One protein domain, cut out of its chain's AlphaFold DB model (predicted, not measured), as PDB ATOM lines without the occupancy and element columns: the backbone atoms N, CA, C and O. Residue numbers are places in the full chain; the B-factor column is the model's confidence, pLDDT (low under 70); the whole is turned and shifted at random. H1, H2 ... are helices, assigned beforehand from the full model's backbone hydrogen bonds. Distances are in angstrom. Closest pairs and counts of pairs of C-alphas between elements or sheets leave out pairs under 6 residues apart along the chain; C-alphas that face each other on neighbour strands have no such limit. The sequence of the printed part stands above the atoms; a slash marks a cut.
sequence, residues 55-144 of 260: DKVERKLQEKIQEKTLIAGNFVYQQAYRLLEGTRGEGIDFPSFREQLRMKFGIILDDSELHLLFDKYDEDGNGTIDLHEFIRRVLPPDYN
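This is residues 55 to 144 of the 260 residues of the protein "Calmodulin" of Phytophthora palmivora var. palmivora (UniProt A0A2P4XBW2). Five short helices cross one another in a compact body: H1, H3 and H5 stand on three sides of it, with H2 across one end and H4 at the opposite end. The link before H3 and the link before H5 come side by side in a short antiparallel pairing of residues 92 to 93 with 128 to 129, while residues 70 to 75, in the loop between H1 and H2, stick out. The printed part has 90 residues, with five named helices in the order H1 to H5 and no named strand, and its class is all helix. It is compact, with a radius of gyration of the C-alphas of 12.0 A and spans of 35 by 24 by 24 A.

H1, residues 55 to 69, touches H2, residues 76 to 84, with residues 65 to 69 alone; Thr 69 and Val 76 have the closest C-alphas, 6.0 A apart, and the helices stand at a steep tilt of 65 degrees, opposite ways. H2 is the hub, touching three helices. It touches H3, residues 94 to 105, closest at the C-alphas of Leu 84 and Gln 100, 5.3 A, and is only just about perpendicular to it at 71 degrees. It touches H5, residues 131 to 138, closest at the C-alphas of Tyr 81 and Leu 131, 6.9 A, about perpendicular at 86 degrees. H4, residues 111 to 121, touches H5, with the C-alphas of Tyr 121 and Arg 137 closest at 5.5 A. H3, with residues 94 to 98 alone, and H4 only just touch, with 3 pairs of C-alphas within 8 A, the closest those of Phe 94 and Phe 118 at 7.0 A. H2 and H4 are apart. Every O i to N i+4 pair is within hydrogen-bond range in H1, H3, H4 and H5, and 4 of 5 are in H2.

H1 begins at C-alpha 55 (-184.161, 39.451, 70.062) and is 20.9 A long. H2 is 13.1 A, H3 15.3 A and H4 15.4 A long. H5, 9.9 A long, ends at C-alpha 138 (-185.519, 42.828, 59.712).

The C-alphas of Gly 73 and Ser 112 are the two farthest apart, 35.8 A. The printed part has no cut and no long link. Mean pLDDT of the printed part is 81.0, with residues 70 to 75 and 141 to 144 under 70.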
ATOM      1  N   ASP A  55    -185.427  39.696  70.759       81.94
ATOM      2  CA  ASP A  55    -184.161  39.451  70.062       81.94
ATOM      3  C   ASP A  55    -184.015  37.990  69.608       81.94
ATOM      4  O   ASP A  55    -183.344  37.673  68.622       81.94
ATOM      5  N   LYS A  56    -184.653  37.055  70.320       83.75
ATOM      6  CA  LYS A  56    -184.697  35.641  69.937       83.75
ATOM      7  C   LYS A  56    -185.672  35.409  68.784       83.75
ATOM      8  O   LYS A  56    -185.373  34.576  67.928       83.75
ATOM      9  N   VAL A  57    -186.804  36.119  68.753       83.62
ATOM     10  CA  VAL A  57    -187.749  36.080  67.623       83.62
ATOM     11  C   VAL A  57    -187.099  36.634  66.378       83.62
ATOM     12  O   VAL A  57    -187.148  35.984  65.342       83.62
ATOM     13  N   GLU A  58    -186.464  37.796  66.486       85.25
ATOM     14  CA  GLU A  58    -185.783  38.451  65.376       85.25
ATOM     15  C   GLU A  58    -184.723  37.530  64.770       85.25
ATOM     16  O   GLU A  58    -184.754  37.244  63.575       85.25
ATOM     17  N   ARG A  59    -183.868  36.937  65.610       85.50
ATOM     18  CA  ARG A  59    -182.873  35.960  65.156       85.50
ATOM     19  C   ARG A  59    -183.513  34.754  64.475       85.50
ATOM     20  O   ARG A  59    -183.030  34.293  63.446       85.50
ATOM     21  N   LYS A  60    -184.622  34.239  65.016       86.19
ATOM     22  CA  LYS A  60    -185.348  33.114  64.409       86.19
ATOM     23  C   LYS A  60    -186.004  33.488  63.086       86.19
ATOM     24  O   LYS A  60    -185.999  32.676  62.165       86.19
ATOM     25  N   LEU A  61    -186.547  34.694  62.980       86.00
ATOM     26  CA  LEU A  61    -187.103  35.231  61.748       86.00
ATOM     27  C   LEU A  61    -186.011  35.353  60.683       86.00
ATOM     28  O   LEU A  61    -186.192  34.864  59.571       86.00
ATOM     29  N   GLN A  62    -184.857  35.908  61.046       85.31
ATOM     30  CA  GLN A  62    -183.682  36.022  60.186       85.31
ATOM     31  C   GLN A  62    -183.175  34.658  59.703       85.31
ATOM     32  O   GLN A  62    -183.037  34.455  58.496       85.31
ATOM     33  N   GLU A  63    -182.990  33.694  60.612       85.38
ATOM     34  CA  GLU A  63    -182.615  32.313  60.274       85.38
ATOM     35  C   GLU A  63    -183.616  31.695  59.287       85.38
ATOM     36  O   GLU A  63    -183.231  31.117  58.273       85.38
ATOM     37  N   LYS A  64    -184.920  31.856  59.537       84.12
ATOM     38  CA  LYS A  64    -185.965  31.295  58.676       84.12
ATOM     39  C   LYS A  64    -186.049  31.980  57.312       84.12
ATOM     40  O   LYS A  64    -186.346  31.320  56.313       84.12
ATOM     41  N   ILE A  65    -185.812  33.288  57.252       82.88
ATOM     42  CA  ILE A  65    -185.699  34.030  55.995       82.88
ATOM     43  C   ILE A  65    -184.502  33.508  55.204       82.88
ATOM     44  O   ILE A  65    -184.645  33.223  54.013       82.88
ATOM     45  N   GLN A  66    -183.354  33.321  55.854       79.19
ATOM     46  CA  GLN A  66    -182.165  32.763  55.223       79.19
ATOM     47  C   GLN A  66    -182.457  31.355  54.693       79.19
ATOM     48  O   GLN A  66    -182.374  31.150  53.486       79.19
ATOM     49  N   GLU A  67    -182.941  30.431  55.529       80.31
ATOM     50  CA  GLU A  67    -183.336  29.065  55.136       80.31
ATOM     51  C   GLU A  67    -184.209  29.035  53.869       80.31
ATOM     52  O   GLU A  67    -183.994  28.220  52.973       80.31
ATOM     53  N   LYS A  68    -185.188  29.943  53.773       75.06
ATOM     54  CA  LYS A  68    -186.117  30.004  52.637       75.06
ATOM     55  C   LYS A  68    -185.570  30.698  51.399       75.06
ATOM     56  O   LYS A  68    -186.089  30.463  50.308       75.06
ATOM     57  N   THR A  69    -184.570  31.555  51.550       72.31
ATOM     58  CA  THR A  69    -183.985  32.329  50.446       72.31
ATOM     59  C   THR A  69    -182.652  31.777  49.943       72.31
ATOM     60  O   THR A  69    -182.218  32.165  48.860       72.31
ATOM     61  N   LEU A  70    -182.060  30.795  50.640       61.97
ATOM     62  CA  LEU A  70    -180.833  30.078  50.247       61.97
ATOM     63  C   LEU A  70    -180.892  29.438  48.846       61.97
ATOM     64  O   LEU A  70    -179.862  29.064  48.294       61.97
ATOM     65  N   ILE A  71    -182.080  29.311  48.252       54.28
ATOM     66  CA  ILE A  71    -182.285  28.608  46.982       54.28
ATOM     67  C   ILE A  71    -182.112  29.529  45.753       54.28
ATOM     68  O   ILE A  71    -182.001  29.013  44.641       54.28
ATOM     69  N   ALA A  72    -182.053  30.867  45.875       47.31
ATOM     70  CA  ALA A  72    -182.187  31.711  44.677       47.31
ATOM     71  C   ALA A  72    -181.428  33.056  44.662       47.31
ATOM     72  O   ALA A  72    -181.976  34.065  45.084       47.31
ATOM     73  N   GLY A  73    -180.253  33.054  44.007       55.12
ATOM     74  CA  GLY A  73    -179.717  34.093  43.097       55.12
ATOM     75  C   GLY A  73    -179.849  35.585  43.457       55.12
ATOM     76  O   GLY A  73    -180.059  35.973  44.597       55.12
ATOM     77  N   ASN A  74    -179.695  36.466  42.461       55.53
ATOM     78  CA  ASN A  74    -179.938  37.904  42.644       55.53
ATOM     79  C   ASN A  74    -181.391  38.121  43.137       55.53
ATOM     80  O   ASN A  74    -182.287  37.373  42.744       55.53
ATOM     81  N   PHE A  75    -181.633  39.160  43.952       67.31
ATOM     82  CA  PHE A  75    -182.945  39.553  44.519       67.31
ATOM     83  C   PHE A  75    -183.436  38.822  45.789       67.31
ATOM     84  O   PHE A  75    -184.635  38.854  46.077       67.31
ATOM     85  N   VAL A  76    -182.540  38.239  46.590       71.50
ATOM     86  CA  VAL A  76    -182.860  37.580  47.878       71.50
ATOM     87  C   VAL A  76    -183.780  38.414  48.783       71.50
ATOM     88  O   VAL A  76    -184.803  37.917  49.249       71.50
ATOM     89  N   TYR A  77    -183.482  39.701  48.982       74.12
ATOM     90  CA  TYR A  77    -184.282  40.568  49.858       74.12
ATOM     91  C   TYR A  77    -185.697  40.806  49.315       74.12
ATOM     92  O   TYR A  77    -186.653  40.818  50.081       74.12
ATOM     93  N   GLN A  78    -185.870  40.900  47.991       78.81
ATOM     94  CA  GLN A  78    -187.200  41.025  47.389       78.81
ATOM     95  C   GLN A  78    -188.012  39.740  47.536       78.81
ATOM     96  O   GLN A  78    -189.239  39.790  47.513       78.81
ATOM     97  N   GLN A  79    -187.352  38.583  47.601       79.56
ATOM     98  CA  GLN A  79    -188.023  37.314  47.867       79.56
ATOM     99  C   GLN A  79    -188.424  37.215  49.335       79.56
ATOM    100  O   GLN A  79    -189.569  36.876  49.605       79.56
ATOM    101  N   ALA A  80    -187.522  37.565  50.255       81.69
ATOM    102  CA  ALA A  80    -187.804  37.627  51.686       81.69
ATOM    103  C   ALA A  80    -188.971  38.573  51.995       81.69
ATOM    104  O   ALA A  80    -189.929  38.175  52.651       81.69
ATOM    105  N   TYR A  81    -188.940  39.778  51.427       84.94
ATOM    106  CA  TYR A  81    -190.015  40.758  51.539       84.94
ATOM    107  C   TYR A  81    -191.352  40.196  51.032       84.94
ATOM    108  O   TYR A  81    -192.356  40.211  51.736       84.94
ATOM    109  N   ARG A  82    -191.343  39.553  49.856       84.38
ATOM    110  CA  ARG A  82    -192.521  38.880  49.276       84.38
ATOM    111  C   ARG A  82    -193.052  37.697  50.087       84.38
ATOM    112  O   ARG A  82    -194.144  37.221  49.786       84.38
ATOM    113  N   LEU A  83    -192.283  37.150  51.029       84.38
ATOM    114  CA  LEU A  83    -192.765  36.088  51.915       84.38
ATOM    115  C   LEU A  83    -193.583  36.638  53.082       84.38
ATOM    116  O   LEU A  83    -194.368  35.879  53.640       84.38
ATOM    117  N   LEU A  84    -193.376  37.904  53.451       85.06
ATOM    118  CA  LEU A  84    -194.074  38.583  54.544       85.06
ATOM    119  C   LEU A  84    -195.187  39.511  54.042       85.06
ATOM    120  O   LEU A  84    -196.141  39.763  54.767       85.06
ATOM    121  N   GLU A  85    -195.100  39.960  52.791       86.50
ATOM    122  CA  GLU A  85    -196.138  40.733  52.113       86.50
ATOM    123  C   GLU A  85    -197.370  39.857  51.803       86.50
ATOM    124  O   GLU A  85    -197.285  38.890  51.037       86.50
ATOM    125  N   GLY A  86    -198.526  40.197  52.382       77.44
ATOM    126  CA  GLY A  86    -199.797  39.528  52.079       77.44
ATOM    127  C   GLY A  86    -200.404  40.018  50.763       77.44
ATOM    128  O   GLY A  86    -200.788  39.204  49.916       77.44
ATOM    129  N   THR A  87    -200.406  41.339  50.540       77.38
ATOM    130  CA  THR A  87    -200.901  41.973  49.308       77.38
ATOM    131  C   THR A  87    -199.768  42.617  48.520       77.38
ATOM    132  O   THR A  87    -199.029  43.454  49.022       77.38
ATOM    133  N   ARG A  88    -199.629  42.239  47.243       76.94
ATOM    134  CA  ARG A  88    -198.506  42.685  46.404       76.94
ATOM    135  C   ARG A  88    -198.493  44.200  46.199       76.94
ATOM    136  O   ARG A  88    -199.380  44.723  45.530       76.94
ATOM    137  N   GLY A  89    -197.393  44.832  46.595       74.38
ATOM    138  CA  GLY A  89    -197.064  46.223  46.307       74.38
ATOM    139  C   GLY A  89    -197.615  47.238  47.306       74.38
ATOM    140  O   GLY A  89    -197.465  48.428  47.045       74.38
ATOM    141  N   GLU A  90    -198.236  46.798  48.402       76.06
ATOM    142  CA  GLU A  90    -198.863  47.684  49.397       76.06
ATOM    143  C   GLU A  90    -198.061  47.821  50.697       76.06
ATOM    144  O   GLU A  90    -198.470  48.571  51.575       76.06
ATOM    145  N   GLY A  91    -196.912  47.150  50.820       82.06
ATOM    146  CA  GLY A  91    -196.189  47.110  52.092       82.06
ATOM    147  C   GLY A  91    -196.469  45.831  52.872       82.06
ATOM    148  O   GLY A  91    -197.308  45.014  52.486       82.06
ATOM    149  N   ILE A  92    -195.751  45.638  53.973       89.25
ATOM    150  CA  ILE A  92    -196.076  44.593  54.943       89.25
ATOM    151  C   ILE A  92    -196.917  45.241  56.047       89.25
ATOM    152  O   ILE A  92    -196.381  45.840  56.977       89.25
ATOM    153  N   ASP A  93    -198.238  45.131  55.942       90.69
ATOM    154  CA  ASP A  93    -199.177  45.555  56.979       90.69
ATOM    155  C   ASP A  93    -199.196  44.569  58.157       90.69
ATOM    156  O   ASP A  93    -198.865  43.386  58.024       90.69
ATOM    157  N   PHE A  94    -199.617  45.045  59.330       90.00
ATOM    158  CA  PHE A  94    -199.660  44.240  60.555       90.00
ATOM    159  C   PHE A  94    -200.449  42.913  60.417       90.00
ATOM    160  O   PHE A  94    -199.924  41.866  60.817       90.00
ATOM    161  N   PRO A  95    -201.662  42.884  59.821       88.94
ATOM    162  CA  PRO A  95    -202.385  41.637  59.558       88.94
ATOM    163  C   PRO A  95    -201.586  40.640  58.713       88.94
ATOM    164  O   PRO A  95    -201.496  39.462  59.078       88.94
ATOM    165  N   SER A  96    -200.969  41.105  57.622       88.56
ATOM    166  CA  SER A  96    -200.120  40.260  56.779       88.56
ATOM    167  C   SER A  96    -198.896  39.766  57.534       88.56
ATOM    168  O   SER A  96    -198.587  38.578  57.475       88.56
ATOM    169  N   PHE A  97    -198.231  40.634  58.295       89.19
ATOM    170  CA  PHE A  97    -197.072  40.265  59.100       89.19
ATOM    171  C   PHE A  97    -197.405  39.123  60.068       89.19
ATOM    172  O   PHE A  97    -196.709  38.104  60.092       89.19
ATOM    173  N   ARG A  98    -198.528  39.237  60.792       88.94
ATOM    174  CA  ARG A  98    -199.046  38.205  61.703       88.94
ATOM    175  C   ARG A  98    -199.308  36.885  60.989       88.94
ATOM    176  O   ARG A  98    -198.860  35.824  61.433       88.94
ATOM    177  N   GLU A  99    -200.052  36.943  59.890       87.56
ATOM    178  CA  GLU A  99    -200.437  35.751  59.144       87.56
ATOM    179  C   GLU A  99    -199.214  35.065  58.532       87.56
ATOM    180  O   GLU A  99    -199.053  33.851  58.669       87.56
ATOM    181  N   GLN A 100    -198.319  35.820  57.898       88.62
ATOM    182  CA  GLN A 100    -197.162  35.256  57.216       88.62
ATOM    183  C   GLN A 100    -196.117  34.720  58.204       88.62
ATOM    184  O   GLN A 100    -195.581  33.633  57.965       88.62
ATOM    185  N   LEU A 101    -195.872  35.379  59.345       87.38
ATOM    186  CA  LEU A 101    -195.031  34.830  60.423       87.38
ATOM    187  C   LEU A 101    -195.503  33.443  60.857       87.38
ATOM    188  O   LEU A 101    -194.711  32.501  60.963       87.38
ATOM    189  N   ARG A 102    -196.813  33.293  61.012       84.94
ATOM    190  CA  ARG A 102    -197.427  32.043  61.438       84.94
ATOM    191  C   ARG A 102    -197.441  30.988  60.336       84.94
ATOM    192  O   ARG A 102    -196.953  29.879  60.537       84.94
ATOM    193  N   MET A 103    -197.964  31.327  59.162       83.62
ATOM    194  CA  MET A 103    -198.215  30.380  58.070       83.62
ATOM    195  C   MET A 103    -196.951  30.020  57.296       83.62
ATOM    196  O   MET A 103    -196.784  28.880  56.863       83.62
ATOM    197  N   LYS A 104    -196.049  30.983  57.087       82.19
ATOM    198  CA  LYS A 104    -194.799  30.748  56.360       82.19
ATOM    199  C   LYS A 104    -193.707  30.337  57.328       82.19
ATOM    200  O   LYS A 104    -193.021  29.356  57.052       82.19
ATOM    201  N   PHE A 105    -193.499  31.077  58.406       82.44
ATOM    202  CA  PHE A 105    -192.309  30.900  59.238       82.44
ATOM    203  C   PHE A 105    -192.537  29.983  60.446       82.44
ATOM    204  O   PHE A 105    -191.563  29.510  61.031       82.44
ATOM    205  N   GLY A 106    -193.795  29.652  60.763       81.75
ATOM    206  CA  GLY A 106    -194.142  28.804  61.905       81.75
ATOM    207  C   GLY A 106    -193.875  29.482  63.248       81.75
ATOM    208  O   GLY A 106    -193.732  28.798  64.260       81.75
ATOM    209  N   ILE A 107    -193.763  30.811  63.257       83.38
ATOM    210  CA  ILE A 107    -193.520  31.611  64.452       83.38
ATOM    211  C   ILE A 107    -194.885  32.026  65.000       83.38
ATOM    212  O   ILE A 107    -195.664  32.683  64.313       83.38
ATOM    213  N   ILE A 108    -195.181  31.597  66.225       81.69
ATOM    214  CA  ILE A 108    -196.427  31.914  66.927       81.69
ATOM    215  C   ILE A 108    -196.056  32.814  68.100       81.69
ATOM    216  O   ILE A 108    -195.339  32.369  68.998       81.69
ATOM    217  N   LEU A 109    -196.531  34.056  68.051       81.38
ATOM    218  CA  LEU A 109    -196.371  35.077  69.085       81.38
ATOM    219  C   LEU A 109    -197.750  35.484  69.595       81.38
ATOM    220  O   LEU A 109    -198.740  35.331  68.873       81.38
ATOM    221  N   ASP A 110    -197.797  36.015  70.812       83.62
ATOM    222  CA  ASP A 110    -198.981  36.726  71.290       83.62
ATOM    223  C   ASP A 110    -199.153  38.063  70.551       83.62
ATOM    224  O   ASP A 110    -198.181  38.634  70.048       83.62
ATOM    225  N   ASP A 111    -200.376  38.594  70.510       83.44
ATOM    226  CA  ASP A 111    -200.659  39.858  69.820       83.44
ATOM    227  C   ASP A 111    -199.825  41.011  70.415       83.44
ATOM    228  O   ASP A 111    -199.322  41.852  69.671       83.44
ATOM    229  N   SER A 112    -199.578  41.009  71.732       83.44
ATOM    230  CA  SER A 112    -198.726  42.014  72.387       83.44
ATOM    231  C   SER A 112    -197.252  41.945  71.956       83.44
ATOM    232  O   SER A 112    -196.623  42.975  71.712       83.44
ATOM    233  N   GLU A 113    -196.704  40.736  71.815       83.88
ATOM    234  CA  GLU A 113    -195.334  40.499  71.348       83.88
ATOM    235  C   GLU A 113    -195.193  40.841  69.859       83.88
ATOM    236  O   GLU A 113    -194.165  41.370  69.433       83.88
ATOM    237  N   LEU A 114    -196.235  40.564  69.070       87.44
ATOM    238  CA  LEU A 114    -196.260  40.856  67.643       87.44
ATOM    239  C   LEU A 114    -196.314  42.363  67.374       87.44
ATOM    240  O   LEU A 114    -195.600  42.830  66.492       87.44
ATOM    241  N   HIS A 115    -197.096  43.115  68.157       88.69
ATOM    242  CA  HIS A 115    -197.102  44.581  68.122       88.69
ATOM    243  C   HIS A 115    -195.735  45.156  68.482       88.69
ATOM    244  O   HIS A 115    -195.192  45.940  67.716       88.69
ATOM    245  N   LEU A 116    -195.119  44.687  69.570       87.31
ATOM    246  CA  LEU A 116    -193.791  45.156  69.970       87.31
ATOM    247  C   LEU A 116    -192.727  44.908  68.886       87.31
ATOM    248  O   LEU A 116    -191.836  45.731  68.682       87.31
ATOM    249  N   LEU A 117    -192.809  43.766  68.199       87.94
ATOM    250  CA  LEU A 117    -191.908  43.438  67.100       87.94
ATOM    251  C   LEU A 117    -192.180  44.301  65.861       87.94
ATOM    252  O   LEU A 117    -191.236  44.744  65.214       87.94
ATOM    253  N   PHE A 118    -193.452  44.537  65.541       90.06
ATOM    254  CA  PHE A 118    -193.861  45.357  64.405       90.06
ATOM    255  C   PHE A 118    -193.441  46.819  64.595       90.06
ATOM    256  O   PHE A 118    -192.763  47.365  63.729       90.06
ATOM    257  N   ASP A 119    -193.707  47.397  65.768       89.44
ATOM    258  CA  ASP A 119    -193.343  48.775  66.124       89.44
ATOM    259  C   ASP A 119    -191.816  48.991  66.155       89.44
ATOM    260  O   ASP A 119    -191.321  50.106  66.007       89.44
ATOM    261  N   LYS A 120    -191.027  47.924  66.354       87.06
ATOM    262  CA  LYS A 120    -189.556  47.980  66.253       87.06
ATOM    263  C   LYS A 120    -189.083  48.113  64.797       87.06
ATOM    264  O   LYS A 120    -187.974  48.611  64.560       87.06
ATOM    265  N   TYR A 121    -189.865  47.605  63.847       88.69
ATOM    266  CA  TYR A 121    -189.519  47.537  62.428       88.69
ATOM    267  C   TYR A 121    -190.089  48.698  61.614       88.69
ATOM    268  O   TYR A 121    -189.375  49.193  60.746       88.69
ATOM    269  N   ASP A 122    -191.315  49.119  61.919       90.19
ATOM    270  CA  ASP A 122    -191.981  50.309  61.382       90.19
ATOM    271  C   ASP A 122    -191.362  51.565  62.031       90.19
ATOM    272  O   ASP A 122    -191.694  51.932  63.159       90.19
ATOM    273  N   GLU A 123    -190.355  52.165  61.383       85.19
ATOM    274  CA  GLU A 123    -189.603  53.295  61.948       85.19
ATOM    275  C   GLU A 123    -190.399  54.594  61.880       85.19
ATOM    276  O   GLU A 123    -190.255  55.452  62.758       85.19
ATOM    277  N   ASP A 124    -191.165  54.767  60.805       86.69
ATOM    278  CA  ASP A 124    -191.949  55.972  60.567       86.69
ATOM    279  C   ASP A 124    -193.351  55.908  61.203       86.69
ATOM    280  O   ASP A 124    -194.012  56.945  61.333       86.69
ATOM    281  N   GLY A 125    -193.764  54.728  61.678       86.38
ATOM    282  CA  GLY A 125    -195.031  54.497  62.363       86.38
ATOM    283  C   GLY A 125    -196.231  54.605  61.424       86.38
ATOM    284  O   GLY A 125    -197.328  54.960  61.870       86.38
ATOM    285  N   ASN A 126    -196.034  54.382  60.121       88.50
ATOM    286  CA  ASN A 126    -197.083  54.523  59.114       88.50
ATOM    287  C   ASN A 126    -198.053  53.319  59.084       88.50
ATOM    288  O   ASN A 126    -199.078  53.370  58.398       88.50
ATOM    289  N   GLY A 127    -197.764  52.260  59.852       87.38
ATOM    290  CA  GLY A 127    -198.568  51.042  59.957       87.38
ATOM    291  C   GLY A 127    -198.245  49.981  58.899       87.38
ATOM    292  O   GLY A 127    -198.942  48.963  58.821       87.38
ATOM    293  N   THR A 128    -197.213  50.198  58.083       89.50
ATOM    294  CA  THR A 128    -196.744  49.300  57.024       89.50
ATOM    295  C   THR A 128    -195.221  49.285  56.967       89.50
ATOM    296  O   THR A 128    -194.593  50.310  56.751       89.50
ATOM    297  N   ILE A 129    -194.610  48.105  57.066       89.19
ATOM    298  CA  ILE A 129    -193.156  47.995  56.918       89.19
ATOM    299  C   ILE A 129    -192.827  48.063  55.428       89.19
ATOM    300  O   ILE A 129    -193.189  47.159  54.657       89.19
ATOM    301  N   ASP A 130    -192.135  49.124  55.024       87.69
ATOM    302  CA  ASP A 130    -191.688  49.288  53.649       87.69
ATOM    303  C   ASP A 130    -190.441  48.432  53.343       87.69
ATOM    304  O   ASP A 130    -189.818  47.800  54.206       87.69
ATOM    305  N   LEU A 131    -190.052  48.363  52.070       82.62
ATOM    306  CA  LEU A 131    -188.893  47.563  51.666       82.62
ATOM    307  C   LEU A 131    -187.573  48.069  52.283       82.62
ATOM    308  O   LEU A 131    -186.664  47.275  52.531       82.62
ATOM    309  N   HIS A 132    -187.444  49.373  52.500       81.25
ATOM    310  CA  HIS A 132    -186.244  50.006  53.029       81.25
ATOM    311  C   HIS A 132    -186.106  49.780  54.543       81.25
ATOM    312  O   HIS A 132    -185.016  49.478  55.030       81.25
ATOM    313  N   GLU A 133    -187.197  49.860  55.293       86.94
ATOM    314  CA  GLU A 133    -187.306  49.457  56.693       86.94
ATOM    315  C   GLU A 133    -187.032  47.966  56.860       86.94
ATOM    316  O   GLU A 133    -186.196  47.581  57.678       86.94
ATOM    317  N   PHE A 134    -187.617  47.127  56.002       85.50
ATOM    318  CA  PHE A 134    -187.382  45.687  56.014       85.50
ATOM    319  C   PHE A 134    -185.892  45.333  55.874       85.50
ATOM    320  O   PHE A 134    -185.356  44.534  56.645       85.50
ATOM    321  N   ILE A 135    -185.193  45.953  54.916       81.19
ATOM    322  CA  ILE A 135    -183.757  45.718  54.700       81.19
ATOM    323  C   ILE A 135    -182.923  46.203  55.892       81.19
ATOM    324  O   ILE A 135    -181.923  45.571  56.224       81.19
ATOM    325  N   ARG A 136    -183.306  47.317  56.523       79.94
ATOM    326  CA  ARG A 136    -182.529  47.929  57.612       79.94
ATOM    327  C   ARG A 136    -182.753  47.273  58.971       79.94
ATOM    328  O   ARG A 136    -181.819  47.253  59.768       79.94
ATOM    329  N   ARG A 137    -183.975  46.815  59.250       83.31
ATOM    330  CA  ARG A 137    -184.410  46.395  60.590       83.31
ATOM    331  C   ARG A 137    -184.719  44.914  60.722       83.31
ATOM    332  O   ARG A 137    -184.599  44.393  61.821       83.31
ATOM    333  N   VAL A 138    -185.116  44.241  59.644       81.56
ATOM    334  CA  VAL A 138    -185.519  42.828  59.712       81.56
ATOM    335  C   VAL A 138    -184.398  41.906  59.256       81.56
ATOM    336  O   VAL A 138    -184.210  40.831  59.828       81.56
ATOM    337  N   LEU A 139    -183.636  42.304  58.234       79.00
ATOM    338  CA  LEU A 139    -182.512  41.507  57.751       79.00
ATOM    339  C   LEU A 139    -181.273  41.642  58.656       79.00
ATOM    340  O   LEU A 139    -181.050  42.702  59.243       79.00
ATOM    341  N   PRO A 140    -180.438  40.590  58.743       73.50
ATOM    342  CA  PRO A 140    -179.200  40.638  59.510       73.50
ATOM    343  C   PRO A 140    -178.244  41.741  59.019       73.50
ATOM    344  O   PRO A 140    -178.176  42.005  57.819       73.50
ATOM    345  N   PRO A 141    -177.431  42.360  59.890       65.56
ATOM    346  CA  PRO A 141    -176.489  43.406  59.483       65.56
ATOM    347  C   PRO A 141    -175.381  42.907  58.535       65.56
ATOM    348  O   PRO A 141    -174.851  43.679  57.737       65.56
ATOM    349  N   ASP A 142    -175.045  41.617  58.577       63.31
ATOM    350  CA  ASP A 142    -174.114  40.944  57.666       63.31
ATOM    351  C   ASP A 142    -174.698  40.705  56.259       63.31
ATOM    352  O   ASP A 142    -173.943  40.450  55.318       63.31
ATOM    353  N   TYR A 143    -175.999  40.948  56.046       62.25
ATOM    354  CA  TYR A 143    -176.618  41.096  54.718       62.25
ATOM    355  C   TYR A 143    -176.276  42.453  54.050       62.25
ATOM    356  O   TYR A 143    -177.079  43.053  53.330       62.25
ATOM    357  N   ASN A 144    -175.042  42.936  54.224       52.03
ATOM    358  CA  ASN A 144    -174.565  44.263  53.810       52.03
ATOM    359  C   ASN A 144    -174.465  44.484  52.277       52.03
ATOM    360  O   ASN A 144    -173.957  45.505  51.825       52.03
TER     361      ASN A 144